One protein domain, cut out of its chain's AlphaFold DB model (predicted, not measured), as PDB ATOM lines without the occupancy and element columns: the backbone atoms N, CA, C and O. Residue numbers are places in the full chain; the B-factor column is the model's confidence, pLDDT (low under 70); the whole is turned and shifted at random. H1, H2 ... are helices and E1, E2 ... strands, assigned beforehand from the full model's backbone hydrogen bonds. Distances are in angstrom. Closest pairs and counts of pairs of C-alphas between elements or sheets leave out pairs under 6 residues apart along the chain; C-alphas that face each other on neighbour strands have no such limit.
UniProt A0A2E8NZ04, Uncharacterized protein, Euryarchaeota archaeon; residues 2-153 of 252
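This is residues 2 to 153 of the 252 residues of an uncharacterized protein of Euryarchaeota archaeon (UniProt A0A2E8NZ04). A strongly twisted five-stranded sheet makes one end of an elongated domain, with H1, H2 and H7 over one face; H6 links this part to a looser helical end made of H3, H4 and H5. Residues 80 to 87, of which residue 80 belongs to H5, stick out. The printed part has 152 residues, with seven named helices and five named strands in the order H1 H2 E1 E2 H3 H4 H5 H6 E3 E4 H7 E5 along the chain; the mixed sheet runs E1 E5 E2 E4 E3, and the class is mixed, helices and strands. It is compact, with a radius of gyration of the C-alphas of 17.2 A, and spans 53 by 31 by 25 A.

Find C-alpha 3 at (15.956, 59.458, 48.302), where H1, residues 3 to 11, begins. Next come H2, 13 to 21, E1, 22 to 25, and E2, 35 to 39. Then look for H3, 45 to 50, H4, 59 to 64, H5, 68 to 80, 18.4 A long, and H6, 94 to 107, 20.0 A long from C-alpha 94 at (26.241, 39.229, 18.792). E3, 113 to 117, E4, 120 to 125, 16.3 A, and H7, 130 to 140, lead to E5, 141 to 147, 17.4 A, ending at C-alpha 147 (10.319, 58.381, 38.789).

Start at the sheet: E1 and E5 are parallel, with N 23 and O 144 2.8 A apart. E5 and E2 are antiparallel, N 38 to O 143 at 2.8 A; so are E2 and E4, N 37 to O 123 at 2.8 A, and the hairpin E3 and E4, N 115 to O 122 at 2.8 A. E4, H7 and E5 form a split strand-helix-strand unit, two strands running the same way with E2 between them, its crossover right-handed. H7 runs along the strands, over E5 and E2, at a height over the sheet of 8.7 A. On the same face, H2 stands up from the sheet over E1, and H1 is over E5, only just, with 3 C-alphas. H2 touches H7, closest C-alphas Leu 15 and Phe 131, 5.6 A. H6 only grazes the sheet; it touches H7 at Leu 102 and Val 137, 6.9 A, a shallow tilt of 16 degrees, opposite ways. With residues 99 to 103 alone H6 touches H3, Trp 45 to Thr 99 at 6.5 A between C-alphas. H4 is close to H6 but not clearly touching, C-alphas of Trp 59 and Arg 97 6.4 A apart; H5 touches no helix. Each O i to N i+4 pair is within hydrogen-bond range in H1, H3, H4 and H6, but 8 of 9 in H5, 1 of 5 in H2 and 2 of 7 in H7; O i to N i+3 gives 5 of 6 in H2 and 5 of 8 in H7.

The farthest C-alphas, Pro 3 and Asp 68, are 53.5 A apart. The printed part has no cut, and the link H5 to H6, 13 residues, is long. Look for low pLDDT, under 70, at residues 26 to 32, 78 to 90, 111, 117 and 151 to 153 of this model.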
ATOM      1  N   ASP A   2      20.530  59.071  46.815       86.06
ATOM      2  CA  ASP A   2      19.321  59.767  46.349       86.06
ATOM      3  C   ASP A   2      18.058  59.166  47.025       86.06
ATOM      4  O   ASP A   2      17.948  57.933  47.078       86.06
ATOM      5  N   PRO A   3      17.129  59.971  47.585       86.06
ATOM      6  CA  PRO A   3      15.956  59.458  48.302       86.06
ATOM      7  C   PRO A   3      15.021  58.603  47.439       86.06
ATOM      8  O   PRO A   3      14.480  57.606  47.920       86.06
ATOM      9  N   VAL A   4      14.866  58.944  46.156       86.88
ATOM     10  CA  VAL A   4      14.059  58.172  45.201       86.88
ATOM     11  C   VAL A   4      14.727  56.830  44.943       86.88
ATOM     12  O   VAL A   4      14.079  55.786  45.026       86.88
ATOM     13  N   LEU A   5      16.038  56.830  44.693       89.38
ATOM     14  CA  LEU A   5      16.791  55.590  44.499       89.38
ATOM     15  C   LEU A   5      16.732  54.684  45.741       89.38
ATOM     16  O   LEU A   5      16.552  53.474  45.614       89.38
ATOM     17  N   SER A   6      16.844  55.275  46.933       90.81
ATOM     18  CA  SER A   6      16.788  54.557  48.213       90.81
ATOM     19  C   SER A   6      15.434  53.872  48.407       90.81
ATOM     20  O   SER A   6      15.383  52.693  48.756       90.81
ATOM     21  N   TYR A   7      14.337  54.573  48.102       92.06
ATOM     22  CA  TYR A   7      12.988  54.007  48.128       92.06
ATOM     23  C   TYR A   7      12.870  52.758  47.239       92.06
ATOM     24  O   TYR A   7      12.440  51.700  47.699       92.06
ATOM     25  N   TRP A   8      13.301  52.848  45.977       92.00
ATOM     26  CA  TRP A   8      13.193  51.726  45.040       92.00
ATOM     27  C   TRP A   8      14.099  50.544  45.405       92.00
ATOM     28  O   TRP A   8      13.702  49.394  45.213       92.00
ATOM     29  N   ILE A   9      15.288  50.799  45.959       93.19
ATOM     30  CA  ILE A   9      16.188  49.741  46.446       93.19
ATOM     31  C   ILE A   9      15.584  49.011  47.646       93.19
ATOM     32  O   ILE A   9      15.696  47.790  47.719       93.19
ATOM     33  N   ASN A  10      14.895  49.723  48.541       93.50
ATOM     34  CA  ASN A  10      14.194  49.096  49.661       93.50
ATOM     35  C   ASN A  10      13.050  48.191  49.182       93.50
ATOM     36  O   ASN A  10      12.845  47.119  49.745       93.50
ATOM     37  N   LEU A  11      12.342  48.577  48.112       92.75
ATOM     38  CA  LEU A  11      11.313  47.728  47.500       92.75
ATOM     39  C   LEU A  11      11.896  46.495  46.800       92.75
ATOM     40  O   LEU A  11      11.267  45.436  46.786       92.75
ATOM     41  N   ASN A  12      13.070  46.621  46.180       95.50
ATOM     42  CA  ASN A  12      13.776  45.485  45.602       95.50
ATOM     43  C   ASN A  12      15.300  45.705  45.589       95.50
ATOM     44  O   ASN A  12      15.822  46.396  44.704       95.50
ATOM     45  N   PRO A  13      16.045  45.016  46.474       96.25
ATOM     46  CA  PRO A  13      17.497  45.150  46.564       96.25
ATOM     47  C   PRO A  13      18.248  44.778  45.280       96.25
ATOM     48  O   PRO A  13      19.382  45.213  45.084       96.25
ATOM     49  N   SER A  14      17.628  44.021  44.363       96.56
ATOM     50  CA  SER A  14      18.225  43.659  43.066       96.56
ATOM     51  C   SER A  14      18.567  44.884  42.213       96.56
ATOM     52  O   SER A  14      19.469  44.805  41.378       96.56
ATOM     53  N   LEU A  15      17.891  46.020  42.433       95.12
ATOM     54  CA  LEU A  15      18.161  47.282  41.744       95.12
ATOM     55  C   LEU A  15      19.597  47.783  41.970       95.12
ATOM     56  O   LEU A  15      20.173  48.405  41.079       95.12
ATOM     57  N   THR A  16      20.227  47.445  43.100       94.44
ATOM     58  CA  THR A  16      21.626  47.820  43.392       94.44
ATOM     59  C   THR A  16      22.604  47.370  42.303       94.44
ATOM     60  O   THR A  16      23.552  48.095  41.990       94.44
ATOM     61  N   ARG A  17      22.326  46.235  41.638       94.19
ATOM     62  CA  ARG A  17      23.119  45.706  40.514       94.19
ATOM     63  C   ARG A  17      23.086  46.590  39.265       94.19
ATOM     64  O   ARG A  17      23.917  46.422  38.379       94.19
ATOM     65  N   PHE A  18      22.138  47.519  39.194       94.31
ATOM     66  CA  PHE A  18      21.950  48.452  38.089       94.31
ATOM     67  C   PHE A  18      22.199  49.906  38.498       94.31
ATOM     68  O   PHE A  18      21.915  50.803  37.707       94.31
ATOM     69  N   SER A  19      22.730  50.162  39.697       90.50
ATOM     70  CA  SER A  19      22.943  51.514  40.239       90.50
ATOM     71  C   SER A  19      23.668  52.447  39.261       90.50
ATOM     72  O   SER A  19      23.175  53.533  38.983       90.50
ATOM     73  N   ALA A  20      24.755  51.984  38.633       91.38
ATOM     74  CA  ALA A  20      25.514  52.748  37.634       91.38
ATOM     75  C   ALA A  20      24.748  53.052  36.327       91.38
ATOM     76  O   ALA A  20      25.194  53.861  35.522       91.38
ATOM     77  N   ARG A  21      23.617  52.379  36.091       93.44
ATOM     78  CA  ARG A  21      22.734  52.559  34.925       93.44
ATOM     79  C   ARG A  21      21.398  53.184  35.310       93.44
ATOM     80  O   ARG A  21      20.494  53.242  34.481       93.44
ATOM     81  N   THR A  22      21.242  53.567  36.574       93.88
ATOM     82  CA  THR A  22      19.986  54.091  37.096       93.88
ATOM     83  C   THR A  22      20.010  55.608  37.061       93.88
ATOM     84  O   THR A  22      20.948  56.230  37.553       93.88
ATOM     85  N   VAL A  23      18.962  56.199  36.501       92.12
ATOM     86  CA  VAL A  23      18.758  57.646  36.452       92.12
ATOM     87  C   VAL A  23      17.425  57.999  37.096       92.12
ATOM     88  O   VAL A  23      16.440  57.271  36.950       92.12
ATOM     89  N   ILE A  24      17.384  59.127  37.802       89.06
ATOM     90  CA  ILE A  24      16.131  59.684  38.312       89.06
ATOM     91  C   ILE A  24      15.547  60.579  37.224       89.06
ATOM     92  O   ILE A  24      16.158  61.568  36.824       89.06
ATOM     93  N   ALA A  25      14.392  60.186  36.699       80.38
ATOM     94  CA  ALA A  25      13.704  60.893  35.632       80.38
ATOM     95  C   ALA A  25      12.640  61.844  36.196       80.38
ATOM     96  O   ALA A  25      11.940  61.524  37.158       80.38
ATOM     97  N   ASP A  26      12.493  63.002  35.554       65.31
ATOM     98  CA  ASP A  26      11.415  63.949  35.843       65.31
ATOM     99  C   ASP A  26      10.060  63.449  35.288       65.31
ATOM    100  O   ASP A  26       9.994  62.661  34.336       65.31
ATOM    101  N   LYS A  27       8.963  63.963  35.853       58.06
ATOM    102  CA  LYS A  27       7.553  63.681  35.519       58.06
ATOM    103  C   LYS A  27       7.230  63.804  34.028       58.06
ATOM    104  O   LYS A  27       6.295  63.174  33.545       58.06
ATOM    105  N   LYS A  28       7.987  64.630  33.297       50.84
ATOM    106  CA  LYS A  28       7.644  65.126  31.956       50.84
ATOM    107  C   LYS A  28       7.519  64.070  30.857       50.84
ATOM    108  O   LYS A  28       7.076  64.446  29.775       50.84
ATOM    109  N   PHE A  29       7.861  62.795  31.086       51.03
ATOM    110  CA  PHE A  29       7.851  61.820  29.990       51.03
ATOM    111  C   PHE A  29       7.094  60.500  30.161       51.03
ATOM    112  O   PHE A  29       6.758  59.938  29.125       51.03
ATOM    113  N   TYR A  30       6.729  59.999  31.350       57.06
ATOM    114  CA  TYR A  30       6.034  58.694  31.439       57.06
ATOM    115  C   TYR A  30       5.108  58.585  32.650       57.06
ATOM    116  O   TYR A  30       5.403  57.974  33.669       57.06
ATOM    117  N   SER A  31       3.927  59.153  32.496       54.25
ATOM    118  CA  SER A  31       2.958  59.432  33.547       54.25
ATOM    119  C   SER A  31       2.049  58.273  33.972       54.25
ATOM    120  O   SER A  31       0.997  58.523  34.543       54.25
ATOM    121  N   LYS A  32       2.430  57.012  33.724       63.25
ATOM    122  CA  LYS A  32       1.719  55.817  34.244       63.25
ATOM    123  C   LYS A  32       2.653  54.764  34.858       63.25
ATOM    124  O   LYS A  32       2.232  53.974  35.695       63.25
ATOM    125  N   TYR A  33       3.922  54.743  34.456       77.00
ATOM    126  CA  TYR A  33       4.862  53.690  34.835       77.00
ATOM    127  C   TYR A  33       6.067  54.329  35.517       77.00
ATOM    128  O   TYR A  33       6.857  54.986  34.839       77.00
ATOM    129  N   PRO A  34       6.219  54.153  36.836       82.81
ATOM    130  CA  PRO A  34       7.306  54.762  37.587       82.81
ATOM    131  C   PRO A  34       8.672  54.128  37.285       82.81
ATOM    132  O   PRO A  34       9.695  54.664  37.705       82.81
ATOM    133  N   ILE A  35       8.693  53.000  36.563       88.56
ATOM    134  CA  ILE A  35       9.900  52.299  36.139       88.56
ATOM    135  C   ILE A  35       9.914  52.209  34.609       88.56
ATOM    136  O   ILE A  35       9.015  51.623  33.994       88.56
ATOM    137  N   ARG A  36      10.986  52.721  33.998       89.75
ATOM    138  CA  ARG A  36      11.369  52.436  32.608       89.75
ATOM    139  C   ARG A  36      12.657  51.628  32.598       89.75
ATOM    140  O   ARG A  36      13.635  52.020  33.222       89.75
ATOM    141  N   ILE A  37      12.684  50.541  31.838       92.88
ATOM    142  CA  ILE A  37      13.893  49.754  31.587       92.88
ATOM    143  C   ILE A  37      14.182  49.811  30.091       92.88
ATOM    144  O   ILE A  37      13.404  49.305  29.285       92.88
ATOM    145  N   ARG A  38      15.301  50.430  29.726       92.38
ATOM    146  CA  ARG A  38      15.764  50.576  28.347       92.38
ATOM    147  C   ARG A  38      16.792  49.510  28.010       92.38
ATOM    148  O   ARG A  38      17.767  49.329  28.740       92.38
ATOM    149  N   PHE A  39      16.622  48.864  26.863       92.62
ATOM    150  CA  PHE A  39      17.537  47.861  26.325       92.62
ATOM    151  C   PHE A  39      18.247  48.383  25.067       92.62
ATOM    152  O   PHE A  39      17.611  48.999  24.205       92.62
ATOM    153  N   TYR A  40      19.556  48.129  24.946       83.00
ATOM    154  CA  TYR A  40      20.356  48.493  23.767       83.00
ATOM    155  C   TYR A  40      21.514  47.512  23.505       83.00
ATOM    156  O   TYR A  40      22.091  46.988  24.461       83.00
ATOM    157  N   PRO A  41      21.933  47.353  22.233       70.69
ATOM    158  CA  PRO A  41      21.170  47.658  21.024       70.69
ATOM    159  C   PRO A  41      20.168  46.554  20.708       70.69
ATOM    160  O   PRO A  41      20.402  45.381  20.995       70.69
ATOM    161  N   VAL A  42      19.059  46.930  20.071       77.12
ATOM    162  CA  VAL A  42      18.068  45.968  19.593       77.12
ATOM    163  C   VAL A  42      18.007  46.025  18.071       77.12
ATOM    164  O   VAL A  42      17.512  46.981  17.473       77.12
ATOM    165  N   HIS A  43      18.543  44.991  17.431       79.06
ATOM    166  CA  HIS A  43      18.695  44.910  15.984       79.06
ATOM    167  C   HIS A  43      17.558  44.107  15.377       79.06
ATOM    168  O   HIS A  43      17.312  42.972  15.767       79.06
ATOM    169  N   HIS A  44      16.879  44.673  14.376       79.81
ATOM    170  CA  HIS A  44      15.784  43.982  13.693       79.81
ATOM    171  C   HIS A  44      14.644  43.516  14.611       79.81
ATOM    172  O   HIS A  44      13.921  42.581  14.271       79.81
ATOM    173  N   TRP A  45      14.433  44.199  15.743       80.31
ATOM    174  CA  TRP A  45      13.425  43.832  16.744       80.31
ATOM    175  C   TRP A  45      12.083  43.422  16.136       80.31
ATOM    176  O   TRP A  45      11.554  42.373  16.475       80.31
ATOM    177  N   ARG A  46      11.560  44.215  15.188       76.12
ATOM    178  CA  ARG A  46      10.278  43.945  14.517       76.12
ATOM    179  C   ARG A  46      10.229  42.578  13.833       76.12
ATOM    180  O   ARG A  46       9.220  41.894  13.945       76.12
ATOM    181  N   TRP A  47      11.306  42.188  13.151       84.69
ATOM    182  CA  TRP A  47      11.392  40.893  12.475       84.69
ATOM    183  C   TRP A  47      11.435  39.743  13.487       84.69
ATOM    184  O   TRP A  47      10.757  38.736  13.310       84.69
ATOM    185  N   PHE A  48      12.170  39.907  14.589       87.31
ATOM    186  CA  PHE A  48      12.149  38.902  15.650       87.31
ATOM    187  C   PHE A  48      10.805  38.850  16.380       87.31
ATOM    188  O   PHE A  48      10.357  37.777  16.764       87.31
ATOM    189  N   TRP A  49      10.144  39.993  16.562       83.50
ATOM    190  CA  TRP A  49       8.868  40.086  17.262       83.50
ATOM    191  C   TRP A  49       7.732  39.416  16.491       83.50
ATOM    192  O   TRP A  49       6.905  38.732  17.095       83.50
ATOM    193  N   SER A  50       7.700  39.550  15.160       82.94
ATOM    194  CA  SER A  50       6.735  38.814  14.330       82.94
ATOM    195  C   SER A  50       6.956  37.299  14.377       82.94
ATOM    196  O   SER A  50       6.026  36.537  14.140       82.94
ATOM    197  N   ARG A  51       8.164  36.867  14.755       83.94
ATOM    198  CA  ARG A  51       8.589  35.466  14.905       83.94
ATOM    199  C   ARG A  51       8.845  35.080  16.350       83.94
ATOM    200  O   ARG A  51       9.618  34.173  16.654       83.94
ATOM    201  N   ARG A  52       8.212  35.787  17.283       86.56
ATOM    202  CA  ARG A  52       8.489  35.601  18.705       86.56
ATOM    203  C   ARG A  52       8.210  34.167  19.162       86.56
ATOM    204  O   ARG A  52       8.936  33.669  20.014       86.56
ATOM    205  N   ASN A  53       7.244  33.480  18.552       87.75
ATOM    206  CA  ASN A  53       6.926  32.081  18.855       87.75
ATOM    207  C   ASN A  53       8.065  31.112  18.477       87.75
ATOM    208  O   ASN A  53       8.226  30.077  19.117       87.75
ATOM    209  N   ASP A  54       8.911  31.485  17.517       86.94
ATOM    210  CA  ASP A  54      10.086  30.705  17.107       86.94
ATOM    211  C   ASP A  54      11.290  30.964  18.033       86.94
ATOM    212  O   ASP A  54      12.260  30.201  18.083       86.94
ATOM    213  N   CYS A  55      11.234  32.042  18.822       86.94
ATOM    214  CA  CYS A  55      12.270  32.445  19.771       86.94
ATOM    215  C   CYS A  55      12.154  31.699  21.110       86.94
ATOM    216  O   CYS A  55      12.183  32.298  22.185       86.94
ATOM    217  N   THR A  56      11.991  30.379  21.054       85.25
ATOM    218  CA  THR A  56      11.743  29.518  22.225       85.25
ATOM    219  C   THR A  56      12.926  28.623  22.579       85.25
ATOM    220  O   THR A  56      13.054  28.216  23.732       85.25
ATOM    221  N   THR A  57      13.830  28.378  21.630       84.88
ATOM    222  CA  THR A  57      14.941  27.423  21.747       84.88
ATOM    223  C   THR A  57      16.295  28.116  21.984       84.88
ATOM    224  O   THR A  57      16.390  29.106  22.715       84.88
ATOM    225  N   THR A  58      17.380  27.566  21.426       87.88
ATOM    226  CA  THR A  58      18.715  28.169  21.468       87.88
ATOM    227  C   THR A  58      18.977  28.946  20.186       87.88
ATOM    228  O   THR A  58      18.528  28.553  19.112       87.88
ATOM    229  N   TRP A  59      19.802  29.991  20.272       87.88
ATOM    230  CA  TRP A  59      20.217  30.776  19.104       87.88
ATOM    231  C   TRP A  59      20.739  29.911  17.949       87.88
ATOM    232  O   TRP A  59      20.325  30.070  16.807       87.88
ATOM    233  N   LYS A  60      21.606  28.937  18.253       87.44
ATOM    234  CA  LYS A  60      22.191  28.038  17.248       87.44
ATOM    235  C   LYS A  60      21.129  27.181  16.555       87.44
ATOM    236  O   LYS A  60      21.245  26.944  15.357       87.44
ATOM    237  N   TYR A  61      20.132  26.702  17.297       87.94
ATOM    238  CA  TYR A  61      19.035  25.926  16.723       87.94
ATOM    239  C   TYR A  61      18.122  26.812  15.876       87.94
ATOM    240  O   TYR A  61      17.873  26.487  14.721       87.94
ATOM    241  N   PHE A  62      17.734  27.976  16.402       88.94
ATOM    242  CA  PHE A  62      16.945  28.969  15.679       88.94
ATOM    243  C   PHE A  62      17.569  29.346  14.328       88.94
ATOM    244  O   PHE A  62      16.877  29.382  13.318       88.94
ATOM    245  N   LEU A  63      18.890  29.548  14.267       87.44
ATOM    246  CA  LEU A  63      19.576  29.841  13.003       87.44
ATOM    247  C   LEU A  63      19.473  28.713  11.970       87.44
ATOM    248  O   LEU A  63      19.420  28.989  10.772       87.44
ATOM    249  N   LYS A  64      19.451  27.450  12.412       87.62
ATOM    250  CA  LYS A  64      19.309  26.293  11.518       87.62
ATOM    251  C   LYS A  64      17.899  26.170  10.949       87.62
ATOM    252  O   LYS A  64      17.753  25.648   9.852       87.62
ATOM    253  N   THR A  65      16.892  26.646  11.676       87.69
ATOM    254  CA  THR A  65      15.490  26.599  11.245       87.69
ATOM    255  C   THR A  65      15.103  27.765  10.333       87.69
ATOM    256  O   THR A  65      13.987  27.790   9.827       87.69
ATOM    257  N   LEU A  66      15.995  28.739  10.112       87.38
ATOM    258  CA  LEU A  66      15.726  29.863   9.215       87.38
ATOM    259  C   LEU A  66      15.680  29.422   7.753       87.38
ATOM    260  O   LEU A  66      16.572  28.720   7.268       87.38
ATOM    261  N   THR A  67      14.688  29.936   7.026       89.88
ATOM    262  CA  THR A  67      14.629  29.802   5.568       89.88
ATOM    263  C   THR A  67      15.737  30.620   4.902       89.88
ATOM    264  O   THR A  67      16.321  31.531   5.498       89.88
ATOM    265  N   ASP A  68      16.024  30.354   3.630       88.31
ATOM    266  CA  ASP A  68      17.011  31.155   2.897       88.31
ATOM    267  C   ASP A  68      16.552  32.600   2.677       88.31
ATOM    268  O   ASP A  68      17.377  33.515   2.632       88.31
ATOM    269  N   TYR A  69      15.240  32.827   2.613       87.69
ATOM    270  CA  TYR A  69      14.662  34.166   2.605       87.69
ATOM    271  C   TYR A  69      14.965  34.923   3.908       87.69
ATOM    272  O   TYR A  69      15.440  36.059   3.867       87.69
ATOM    273  N   ASP A  70      14.796  34.273   5.060       86.56
ATOM    274  CA  ASP A  70      15.089  34.862   6.375       86.56
ATOM    275  C   ASP A  70      16.556  35.223   6.530       86.56
ATOM    276  O   ASP A  70      16.904  36.317   6.982       86.56
ATOM    277  N   LYS A  71      17.426  34.312   6.089       85.88
ATOM    278  CA  LYS A  71      18.865  34.548   6.084       85.88
ATOM    279  C   LYS A  71      19.218  35.764   5.225       85.88
ATOM    280  O   LYS A  71      20.011  36.602   5.652       85.88
ATOM    281  N   LYS A  72      18.599  35.903   4.046       84.31
ATOM    282  CA  LYS A  72      18.788  37.067   3.166       84.31
ATOM    283  C   LYS A  72      18.299  38.367   3.810       84.31
ATOM    284  O   LYS A  72      19.028  39.354   3.737       84.31
ATOM    285  N   ILE A  73      17.132  38.379   4.466       82.94
ATOM    286  CA  ILE A  73      16.630  39.568   5.185       82.94
ATOM    287  C   ILE A  73      17.635  40.014   6.247       82.94
ATOM    288  O   ILE A  73      18.076  41.166   6.230       82.94
ATOM    289  N   LEU A  74      18.017  39.094   7.140       80.38
ATOM    290  CA  LEU A  74      18.919  39.394   8.252       80.38
ATOM    291  C   LEU A  74      20.300  39.842   7.759       80.38
ATOM    292  O   LEU A  74      20.928  40.700   8.377       80.38
ATOM    293  N   LYS A  75      20.783  39.306   6.635       78.38
ATOM    294  CA  LYS A  75      22.050  39.740   6.037       78.38
ATOM    295  C   LYS A  75      21.949  41.144   5.420       78.38
ATOM    296  O   LYS A  75      22.762  42.009   5.742       78.38
ATOM    297  N   LYS A  76      20.920  41.403   4.606       75.50
ATOM    298  CA  LYS A  76      20.746  42.669   3.863       75.50
ATOM    299  C   LYS A  76      20.663  43.895   4.776       75.50
ATOM    300  O   LYS A  76      21.148  44.968   4.438       75.50
ATOM    301  N   PHE A  77      20.045  43.771   5.943       70.62
ATOM    302  CA  PHE A  77      19.879  44.914   6.844       70.62
ATOM    303  C   PHE A  77      21.177  45.383   7.497       70.62
ATOM    304  O   PHE A  77      21.308  46.571   7.796       70.62
ATOM    305  N   PHE A  78      22.139  44.481   7.692       65.00
ATOM    306  CA  PHE A  78      23.488  44.862   8.103       65.00
ATOM    307  C   PHE A  78      24.179  45.689   7.017       65.00
ATOM    308  O   PHE A  78      24.782  46.717   7.322       65.00
ATOM    309  N   GLU A  79      24.031  45.270   5.760       65.50
ATOM    310  CA  GLU A  79      24.656  45.905   4.596       65.50
ATOM    311  C   GLU A  79      24.089  47.312   4.329       65.50
ATOM    312  O   GLU A  79      24.846  48.237   4.052       65.50
ATOM    313  N   VAL A  80      22.772  47.508   4.481       62.34
ATOM    314  CA  VAL A  80      22.095  48.790   4.182       62.34
ATOM    315  C   VAL A  80      22.297  49.856   5.265       62.34
ATOM    316  O   VAL A  80      22.325  51.043   4.961       62.34
ATOM    317  N   ASN A  81      22.447  49.478   6.537       55.16
ATOM    318  CA  ASN A  81      22.518  50.453   7.634       55.16
ATOM    319  C   ASN A  81      23.943  50.968   7.937       55.16
ATOM    320  O   ASN A  81      24.160  51.545   9.004       55.16
ATOM    321  N   HIS A  82      24.911  50.750   7.033       52.19
ATOM    322  CA  HIS A  82      26.318  51.169   7.168       52.19
ATOM    323  C   HIS A  82      26.963  50.809   8.520       52.19
ATOM    324  O   HIS A  82      27.854  51.505   9.010       52.19
ATOM    325  N   TYR A  83      26.554  49.695   9.132       50.47
ATOM    326  CA  TYR A  83      27.260  49.128  10.278       50.47
ATOM    327  C   TYR A  83      28.503  48.380   9.786       50.47
ATOM    328  O   TYR A  83      28.592  47.159   9.883       50.47
ATOM    329  N   SER A  84      29.466  49.088   9.206       44.31
ATOM    330  CA  SER A  84      30.744  48.487   8.845       44.31
ATOM    331  C   SER A  84      31.895  49.420   9.181       44.31
ATOM    332  O   SER A  84      32.082  50.465   8.570       44.31
ATOM    333  N   LYS A  85      32.717  48.986  10.139       40.12
ATOM    334  CA  LYS A  85      34.175  49.163  10.045       40.12
ATOM    335  C   LYS A  85      34.978  47.910  10.411       40.12
ATOM    336  O   LYS A  85      36.174  47.887  10.170       40.12
ATOM    337  N   THR A  86      34.348  46.830  10.883       40.31
ATOM    338  CA  THR A  86      35.046  45.566  11.171       40.31
ATOM    339  C   THR A  86      34.219  44.358  10.714       40.31
ATOM    340  O   THR A  86      33.400  43.838  11.462       40.31
ATOM    341  N   GLY A  87      34.388  43.943   9.457       45.94
ATOM    342  CA  GLY A  87      34.368  42.542   8.997       45.94
ATOM    343  C   GLY A  87      33.215  41.557   9.287       45.94
ATOM    344  O   GLY A  87      33.392  40.394   8.944       45.94
ATOM    345  N   TYR A  88      32.062  41.915   9.867       49.62
ATOM    346  CA  TYR A  88      31.072  40.905  10.307       49.62
ATOM    347  C   TYR A  88      29.643  41.110   9.768       49.62
ATOM    348  O   TYR A  88      28.714  41.392  10.519       49.62
ATOM    349  N   GLY A  89      29.436  40.860   8.469       56.88
ATOM    350  CA  GLY A  89      28.113  40.741   7.822       56.88
ATOM    351  C   GLY A  89      27.440  39.373   8.027       56.88
ATOM    352  O   GLY A  89      26.935  38.776   7.075       56.88
ATOM    353  N   SER A  90      27.493  38.826   9.246       69.25
ATOM    354  CA  SER A  90      27.020  37.470   9.554       69.25
ATOM    355  C   SER A  90      25.763  37.485  10.413       69.25
ATOM    356  O   SER A  90      25.671  38.217  11.394       69.25
ATOM    357  N   ILE A  91      24.822  36.590  10.110       72.50
ATOM    358  CA  ILE A  91      23.630  36.367  10.937       72.50
ATOM    359  C   ILE A  91      24.026  35.865  12.338       72.50
ATOM    360  O   ILE A  91      23.269  36.030  13.279       72.50
ATOM    361  N   ASN A  92      25.238  35.326  12.529       73.31
ATOM    362  CA  ASN A  92      25.754  34.931  13.845       73.31
ATOM    363  C   ASN A  92      26.294  36.109  14.692       73.31
ATOM    364  O   ASN A  92      26.967  35.895  15.701       73.31
ATOM    365  N   ASN A  93      26.044  37.347  14.276       79.88
ATOM    366  CA  ASN A  93      26.453  38.548  14.990       79.88
ATOM    367  C   ASN A  93      25.833  38.611  16.414       79.88
ATOM    368  O   ASN A  93      24.718  38.136  16.667       79.88
ATOM    369  N   LYS A  94      26.596  39.172  17.365       83.75
ATOM    370  CA  LYS A  94      26.241  39.229  18.792       83.75
ATOM    371  C   LYS A  94      24.934  39.990  19.015       83.75
ATOM    372  O   LYS A  94      24.120  39.561  19.824       83.75
ATOM    373  N   GLU A  95      24.706  41.064  18.282       83.44
ATOM    374  CA  GLU A  95      23.556  41.945  18.414       83.44
ATOM    375  C   GLU A  95      22.244  41.270  17.986       83.44
ATOM    376  O   GLU A  95      21.206  41.471  18.624       83.44
ATOM    377  N   TYR A  96      22.271  40.391  16.977       85.88
ATOM    378  CA  TYR A  96      21.119  39.535  16.659       85.88
ATOM    379  C   TYR A  96      20.858  38.497  17.741       85.88
ATOM    380  O   TYR A  96      19.710  38.300  18.142       85.88
ATOM    381  N   ARG A  97      21.915  37.876  18.274       87.69
ATOM    382  CA  ARG A  97      21.786  36.940  19.395       87.69
ATOM    383  C   ARG A  97      21.216  37.623  20.639       87.69
ATOM    384  O   ARG A  97      20.402  37.034  21.345       87.69
ATOM    385  N   ASP A  98      21.651  38.841  20.925       89.12
ATOM    386  CA  ASP A  98      21.188  39.623  22.067       89.12
ATOM    387  C   ASP A  98      19.738  40.091  21.868       89.12
ATOM    388  O   ASP A  98      18.928  39.964  22.787       89.12
ATOM    389  N   THR A  99      19.362  40.467  20.641       89.00
ATOM    390  CA  THR A  99      17.958  40.735  20.288       89.00
ATOM    391  C   THR A  99      17.077  39.499  20.469       89.00
ATOM    392  O   THR A  99      16.024  39.576  21.098       89.00
ATOM    393  N   TYR A 100      17.526  38.338  19.991       90.62
ATOM    394  CA  TYR A 100      16.826  37.067  20.165       90.62
ATOM    395  C   TYR A 100      16.597  36.722  21.641       90.62
ATOM    396  O   TYR A 100      15.482  36.376  22.032       90.62
ATOM    397  N   LYS A 101      17.634  36.849  22.483       90.75
ATOM    398  CA  LYS A 101      17.513  36.611  23.932       90.75
ATOM    399  C   LYS A 101      16.494  37.550  24.566       90.75
ATOM    400  O   LYS A 101      15.731  37.118  25.429       90.75
ATOM    401  N   LEU A 102      16.488  38.818  24.154       90.88
ATOM    402  CA  LEU A 102      15.545  39.800  24.668       90.88
ATOM    403  C   LEU A 102      14.107  39.425  24.294       90.88
ATOM    404  O   LEU A 102      13.255  39.415  25.175       90.88
ATOM    405  N   ILE A 103      13.854  39.012  23.047       89.44
ATOM    406  CA  ILE A 103      12.538  38.528  22.584       89.44
ATOM    407  C   ILE A 103      12.089  37.311  23.392       89.44
ATOM    408  O   ILE A 103      10.990  37.294  23.952       89.44
ATOM    409  N   GLN A 104      12.966  36.311  23.512       89.50
ATOM    410  CA  GLN A 104      12.703  35.096  24.281       89.50
ATOM    411  C   GLN A 104      12.366  35.412  25.743       89.50
ATOM    412  O   GLN A 104      11.491  34.774  26.329       89.50
ATOM    413  N   TRP A 105      13.057  36.381  26.346       90.69
ATOM    414  CA  TRP A 105      12.749  36.851  27.691       90.69
ATOM    415  C   TRP A 105      11.405  37.587  27.737       90.69
ATOM    416  O   TRP A 105      10.582  37.251  28.585       90.69
ATOM    417  N   THR A 106      11.127  38.504  26.803       87.88
ATOM    418  CA  THR A 106       9.855  39.249  26.765       87.88
ATOM    419  C   THR A 106       8.636  38.350  26.576       87.88
ATOM    420  O   THR A 106       7.617  38.584  27.216       87.88
ATOM    421  N   ASN A 107       8.750  37.266  25.802       84.81
ATOM    422  CA  ASN A 107       7.671  36.286  25.636       84.81
ATOM    423  C   ASN A 107       7.259  35.618  26.951       84.81
ATOM    424  O   ASN A 107       6.118  35.196  27.103       84.81
ATOM    425  N   LYS A 108       8.187  35.521  27.910       85.69
ATOM    426  CA  LYS A 108       7.942  34.921  29.227       85.69
ATOM    427  C   LYS A 108       7.316  35.905  30.219       85.69
ATOM    428  O   LYS A 108       6.968  35.493  31.319       85.69
ATOM    429  N   LEU A 109       7.199  37.187  29.864       81.88
ATOM    430  CA  LEU A 109       6.638  38.229  30.729       81.88
ATOM    431  C   LEU A 109       5.126  38.432  30.545       81.88
ATOM    432  O   LEU A 109       4.549  39.231  31.274       81.88
ATOM    433  N   GLY A 110       4.485  37.744  29.594       74.25
ATOM    434  CA  GLY A 110       3.063  37.925  29.285       74.25
ATOM    435  C   GLY A 110       2.822  39.111  28.347       74.25
ATOM    436  O   GLY A 110       3.364  39.134  27.244       74.25
ATOM    437  N   SER A 111       2.026  40.096  28.778       65.25
ATOM    438  CA  SER A 111       1.691  41.312  28.011       65.25
ATOM    439  C   SER A 111       2.390  42.568  28.565       65.25
ATOM    440  O   SER A 111       1.717  43.486  29.033       65.25
ATOM    441  N   PRO A 112       3.737  42.640  28.558       70.50
ATOM    442  CA  PRO A 112       4.445  43.817  29.042       70.50
ATOM    443  C   PRO A 112       4.175  45.033  28.149       70.50
ATOM    444  O   PRO A 112       4.080  44.914  26.924       70.50
ATOM    445  N   LYS A 113       4.151  46.232  28.744       75.75
ATOM    446  CA  LYS A 113       4.091  47.471  27.968       75.75
ATOM    447  C   LYS A 113       5.461  47.793  27.380       75.75
ATOM    448  O   LYS A 113       6.320  48.381  28.039       75.75
ATOM    449  N   LEU A 114       5.649  47.395  26.130       81.56
ATOM    450  CA  LEU A 114       6.868  47.616  25.360       81.56
ATOM    451  C   LEU A 114       6.694  48.777  24.380       81.56
ATOM    452  O   LEU A 114       5.626  48.962  23.797       81.56
ATOM    453  N   ARG A 115       7.768  49.534  24.162       77.81
ATOM    454  CA  ARG A 115       7.836  50.618  23.179       77.81
ATOM    455  C   ARG A 115       9.170  50.554  22.453       77.81
ATOM    456  O   ARG A 115      10.208  50.365  23.079       77.81
ATOM    457  N   VAL A 116       9.143  50.707  21.136       75.06
ATOM    458  CA  VAL A 116      10.366  50.783  20.330       75.06
ATOM    459  C   VAL A 116      10.693  52.251  20.094       75.06
ATOM    460  O   VAL A 116       9.858  52.995  19.586       75.06
ATOM    461  N   GLU A 117      11.911  52.652  20.451       69.25
ATOM    462  CA  GLU A 117      12.421  54.019  20.312       69.25
ATOM    463  C   GLU A 117      13.732  53.976  19.520       69.25
ATOM    464  O   GLU A 117      14.813  53.704  20.057       69.25
ATOM    465  N   GLY A 118      13.640  54.170  18.202       70.50
ATOM    466  CA  GLY A 118      14.785  54.046  17.298       70.50
ATOM    467  C   GLY A 118      15.421  52.651  17.351       70.50
ATOM    468  O   GLY A 118      14.856  51.686  16.840       70.50
ATOM    469  N   ARG A 119      16.615  52.551  17.953       72.75
ATOM    470  CA  ARG A 119      17.400  51.303  18.109       72.75
ATOM    471  C   ARG A 119      17.315  50.698  19.519       72.75
ATOM    472  O   ARG A 119      18.106  49.818  19.864       72.75
ATOM    473  N   THR A 120      16.392  51.192  20.339       83.94
ATOM    474  CA  THR A 120      16.173  50.733  21.713       83.94
ATOM    475  C   THR A 120      14.794  50.108  21.867       83.94
ATOM    476  O   THR A 120      13.859  50.420  21.122       83.94
ATOM    477  N   LEU A 121      14.682  49.221  22.851       86.25
ATOM    478  CA  LEU A 121      13.406  48.742  23.362       86.25
ATOM    479  C   LEU A 121      13.253  49.262  24.784       86.25
ATOM    480  O   LEU A 121      14.117  49.009  25.620       86.25
ATOM    481  N   ASP A 122      12.149  49.932  25.060       88.12
ATOM    482  CA  ASP A 122      11.801  50.395  26.393       88.12
ATOM    483  C   ASP A 122      10.660  49.531  26.943       88.12
ATOM    484  O   ASP A 122       9.613  49.370  26.311       88.12
ATOM    485  N   LEU A 123      10.866  48.977  28.133       88.44
ATOM    486  CA  LEU A 123       9.850  48.325  28.946       88.44
ATOM    487  C   LEU A 123       9.368  49.298  30.016       88.44
ATOM    488  O   LEU A 123      10.168  49.820  30.792       88.44
ATOM    489  N   TYR A 124       8.057  49.477  30.097       85.69
ATOM    490  CA  TYR A 124       7.404  50.289  31.114       85.69
ATOM    491  C   TYR A 124       6.672  49.385  32.098       85.69
ATOM    492  O   TYR A 124       5.926  48.490  31.694       85.69
ATOM    493  N   THR A 125       6.892  49.596  33.394       85.81
ATOM    494  CA  THR A 125       6.256  48.795  34.442       85.81
ATOM    495  C   THR A 125       6.041  49.593  35.729       85.81
ATOM    496  O   THR A 125       6.686  50.609  35.983       85.81
ATOM    497  N   THR A 126       5.090  49.130  36.531       85.19
ATOM    498  CA  THR A 126       4.852  49.561  37.911       85.19
ATOM    499  C   THR A 126       5.389  48.544  38.918       85.19
ATOM    500  O   THR A 126       5.417  48.839  40.105       85.19
ATOM    501  N   GLU A 127       5.826  47.360  38.470       88.50
ATOM    502  CA  GLU A 127       6.199  46.244  39.339       88.50
ATOM    503  C   GLU A 127       7.686  46.298  39.741       88.50
ATOM    504  O   GLU A 127       8.555  46.018  38.905       88.50
ATOM    505  N   PRO A 128       8.027  46.517  41.027       89.88
ATOM    506  CA  PRO A 128       9.417  46.450  41.490       89.88
ATOM    507  C   PRO A 128      10.040  45.060  41.305       89.88
ATOM    508  O   PRO A 128      11.257  44.923  41.177       89.88
ATOM    509  N   THR A 129       9.225  43.998  41.250       92.94
ATOM    510  CA  THR A 129       9.696  42.624  40.986       92.94
ATOM    511  C   THR A 129      10.399  42.500  39.630       92.94
ATOM    512  O   THR A 129      11.206  41.586  39.427       92.94
ATOM    513  N   MET A 130      10.170  43.451  38.716       92.25
ATOM    514  CA  MET A 130      10.840  43.495  37.424       92.25
ATOM    515  C   MET A 130      12.362  43.596  37.555       92.25
ATOM    516  O   MET A 130      13.057  42.978  36.752       92.25
ATOM    517  N   PHE A 131      12.898  44.254  38.593       94.88
ATOM    518  CA  PHE A 131      14.352  44.341  38.811       94.88
ATOM    519  C   PHE A 131      15.007  42.973  39.028       94.88
ATOM    520  O   PHE A 131      16.143  42.754  38.610       94.88
ATOM    521  N   THR A 132      14.279  42.019  39.610       95.12
ATOM    522  CA  THR A 132      14.727  40.626  39.720       95.12
ATOM    523  C   THR A 132      14.553  39.887  38.392       95.12
ATOM    524  O   THR A 132      15.454  39.164  37.960       95.12
ATOM    525  N   LYS A 133      13.428  40.100  37.691       93.62
ATOM    526  CA  LYS A 133      13.138  39.459  36.393       93.62
ATOM    527  C   LYS A 133      14.181  39.823  35.320       93.62
ATOM    528  O   LYS A 133      14.561  38.951  34.531       93.62
ATOM    529  N   ILE A 134      14.677  41.065  35.306       94.00
ATOM    530  CA  ILE A 134      15.668  41.546  34.323       94.00
ATOM    531  C   ILE A 134      17.093  41.054  34.578       94.00
ATOM    532  O   ILE A 134      17.930  41.187  33.690       94.00
ATOM    533  N   LEU A 135      17.399  40.442  35.729       93.25
ATOM    534  CA  LEU A 135      18.753  39.936  36.008       93.25
ATOM    535  C   LEU A 135      19.244  38.956  34.931       93.25
ATOM    536  O   LEU A 135      20.420  38.984  34.563       93.25
ATOM    537  N   LYS A 136      18.325  38.160  34.365       90.31
ATOM    538  CA  LYS A 136      18.584  37.199  33.275       90.31
ATOM    539  C   LYS A 136      19.059  37.855  31.973       90.31
ATOM    540  O   LYS A 136      19.690  37.190  31.158       90.31
ATOM    541  N   VAL A 137      18.747  39.134  31.780       91.62
ATOM    542  CA  VAL A 137      19.108  39.946  30.608       91.62
ATOM    543  C   VAL A 137      19.858  41.215  31.027       91.62
ATOM    544  O   VAL A 137      19.863  42.212  30.312       91.62
ATOM    545  N   SER A 138      20.504  41.192  32.196       92.25
ATOM    546  CA  SER A 138      21.142  42.368  32.803       92.25
ATOM    547  C   SER A 138      22.217  42.995  31.919       92.25
ATOM    548  O   SER A 138      22.382  44.209  31.914       92.25
ATOM    549  N   ASN A 139      22.919  42.198  31.115       90.56
ATOM    550  CA  ASN A 139      23.908  42.683  30.156       90.56
ATOM    551  C   ASN A 139      23.299  43.493  28.995       90.56
ATOM    552  O   ASN A 139      24.041  44.197  28.320       90.56
ATOM    553  N   LEU A 140      21.986  43.387  28.765       91.81
ATOM    554  CA  LEU A 140      21.251  44.098  27.710       91.81
ATOM    555  C   LEU A 140      20.586  45.382  28.213       91.81
ATOM    556  O   LEU A 140      20.147  46.203  27.409       91.81
ATOM    557  N   VAL A 141      20.482  45.551  29.535       94.25
ATOM    558  CA  VAL A 141      19.908  46.747  30.159       94.25
ATOM    559  C   VAL A 141      20.881  47.902  29.973       94.25
ATOM    560  O   VAL A 141      21.978  47.890  30.529       94.25
ATOM    561  N   HIS A 142      20.476  48.903  29.211       93.19
ATOM    562  CA  HIS A 142      21.252  50.112  28.995       93.19
ATOM    563  C   HIS A 142      21.019  51.126  30.113       93.19
ATOM    564  O   HIS A 142      21.977  51.649  30.671       93.19
ATOM    565  N   GLU A 143      19.755  51.347  30.470       94.19
ATOM    566  CA  GLU A 143      19.362  52.350  31.457       94.19
ATOM    567  C   GLU A 143      18.101  51.906  32.205       94.19
ATOM    568  O   GLU A 143      17.198  51.303  31.617       94.19
ATOM    569  N   ILE A 144      18.031  52.223  33.495       94.00
ATOM    570  CA  ILE A 144      16.808  52.162  34.292       94.00
ATOM    571  C   ILE A 144      16.453  53.585  34.694       94.00
ATOM    572  O   ILE A 144      17.226  54.250  35.376       94.00
ATOM    573  N   SER A 145      15.279  54.049  34.300       91.50
ATOM    574  CA  SER A 145      14.777  55.354  34.713       91.50
ATOM    575  C   SER A 145      13.717  55.165  35.782       91.50
ATOM    576  O   SER A 145      12.749  54.428  35.578       91.50
ATOM    577  N   LEU A 146      13.913  55.831  36.915       90.00
ATOM    578  CA  LEU A 146      13.006  55.798  38.053       90.00
ATOM    579  C   LEU A 146      12.368  57.163  38.230       90.00
ATOM    580  O   LEU A 146      13.052  58.183  38.204       90.00
ATOM    581  N   VAL A 147      11.061  57.171  38.438       84.56
ATOM    582  CA  VAL A 147      10.319  58.381  38.789       84.56
ATOM    583  C   VAL A 147      10.178  58.445  40.309       84.56
ATOM    584  O   VAL A 147      10.134  57.416  40.994       84.56
ATOM    585  N   ASN A 148      10.122  59.663  40.853       79.44
ATOM    586  CA  ASN A 148       9.816  59.872  42.264       79.44
ATOM    587  C   ASN A 148       8.441  59.245  42.595       79.44
ATOM    588  O   ASN A 148       7.456  59.596  41.953       79.44
ATOM    589  N   PRO A 149       8.340  58.342  43.586       70.06
ATOM    590  CA  PRO A 149       7.091  57.646  43.908       70.06
ATOM    591  C   PRO A 149       5.960  58.571  44.383       70.06
ATOM    592  O   PRO A 149       4.792  58.226  44.234       70.06
ATOM    593  N   ALA A 150       6.279  59.750  44.927       70.50
ATOM    594  CA  ALA A 150       5.281  60.742  45.333       70.50
ATOM    595  C   ALA A 150       4.668  61.494  44.135       70.50
ATOM    596  O   ALA A 150       3.657  62.188  44.263       70.50
ATOM    597  N   LEU A 151       5.280  61.384  42.953       64.00
ATOM    598  CA  LEU A 151       4.771  61.982  41.733       64.00
ATOM    599  C   LEU A 151       3.642  61.110  41.184       64.00
ATOM    600  O   LEU A 151       3.883  60.093  40.541       64.00
ATOM    601  N   LYS A 152       2.401  61.548  41.423       59.94
ATOM    602  CA  LYS A 152       1.215  60.935  40.819       59.94
ATOM    603  C   LYS A 152       1.333  60.884  39.294       59.94
ATOM    604  O   LYS A 152       1.874  61.804  38.666       59.94
ATOM    605  N   THR A 153       0.802  59.796  38.753       63.16
ATOM    606  CA  THR A 153       0.459  59.599  37.349       63.16
ATOM    607  C   THR A 153      -0.388  60.762  36.844       63.16
ATOM    608  O   THR A 153      -1.073  61.435  37.615       63.16
TER     609      THR A 153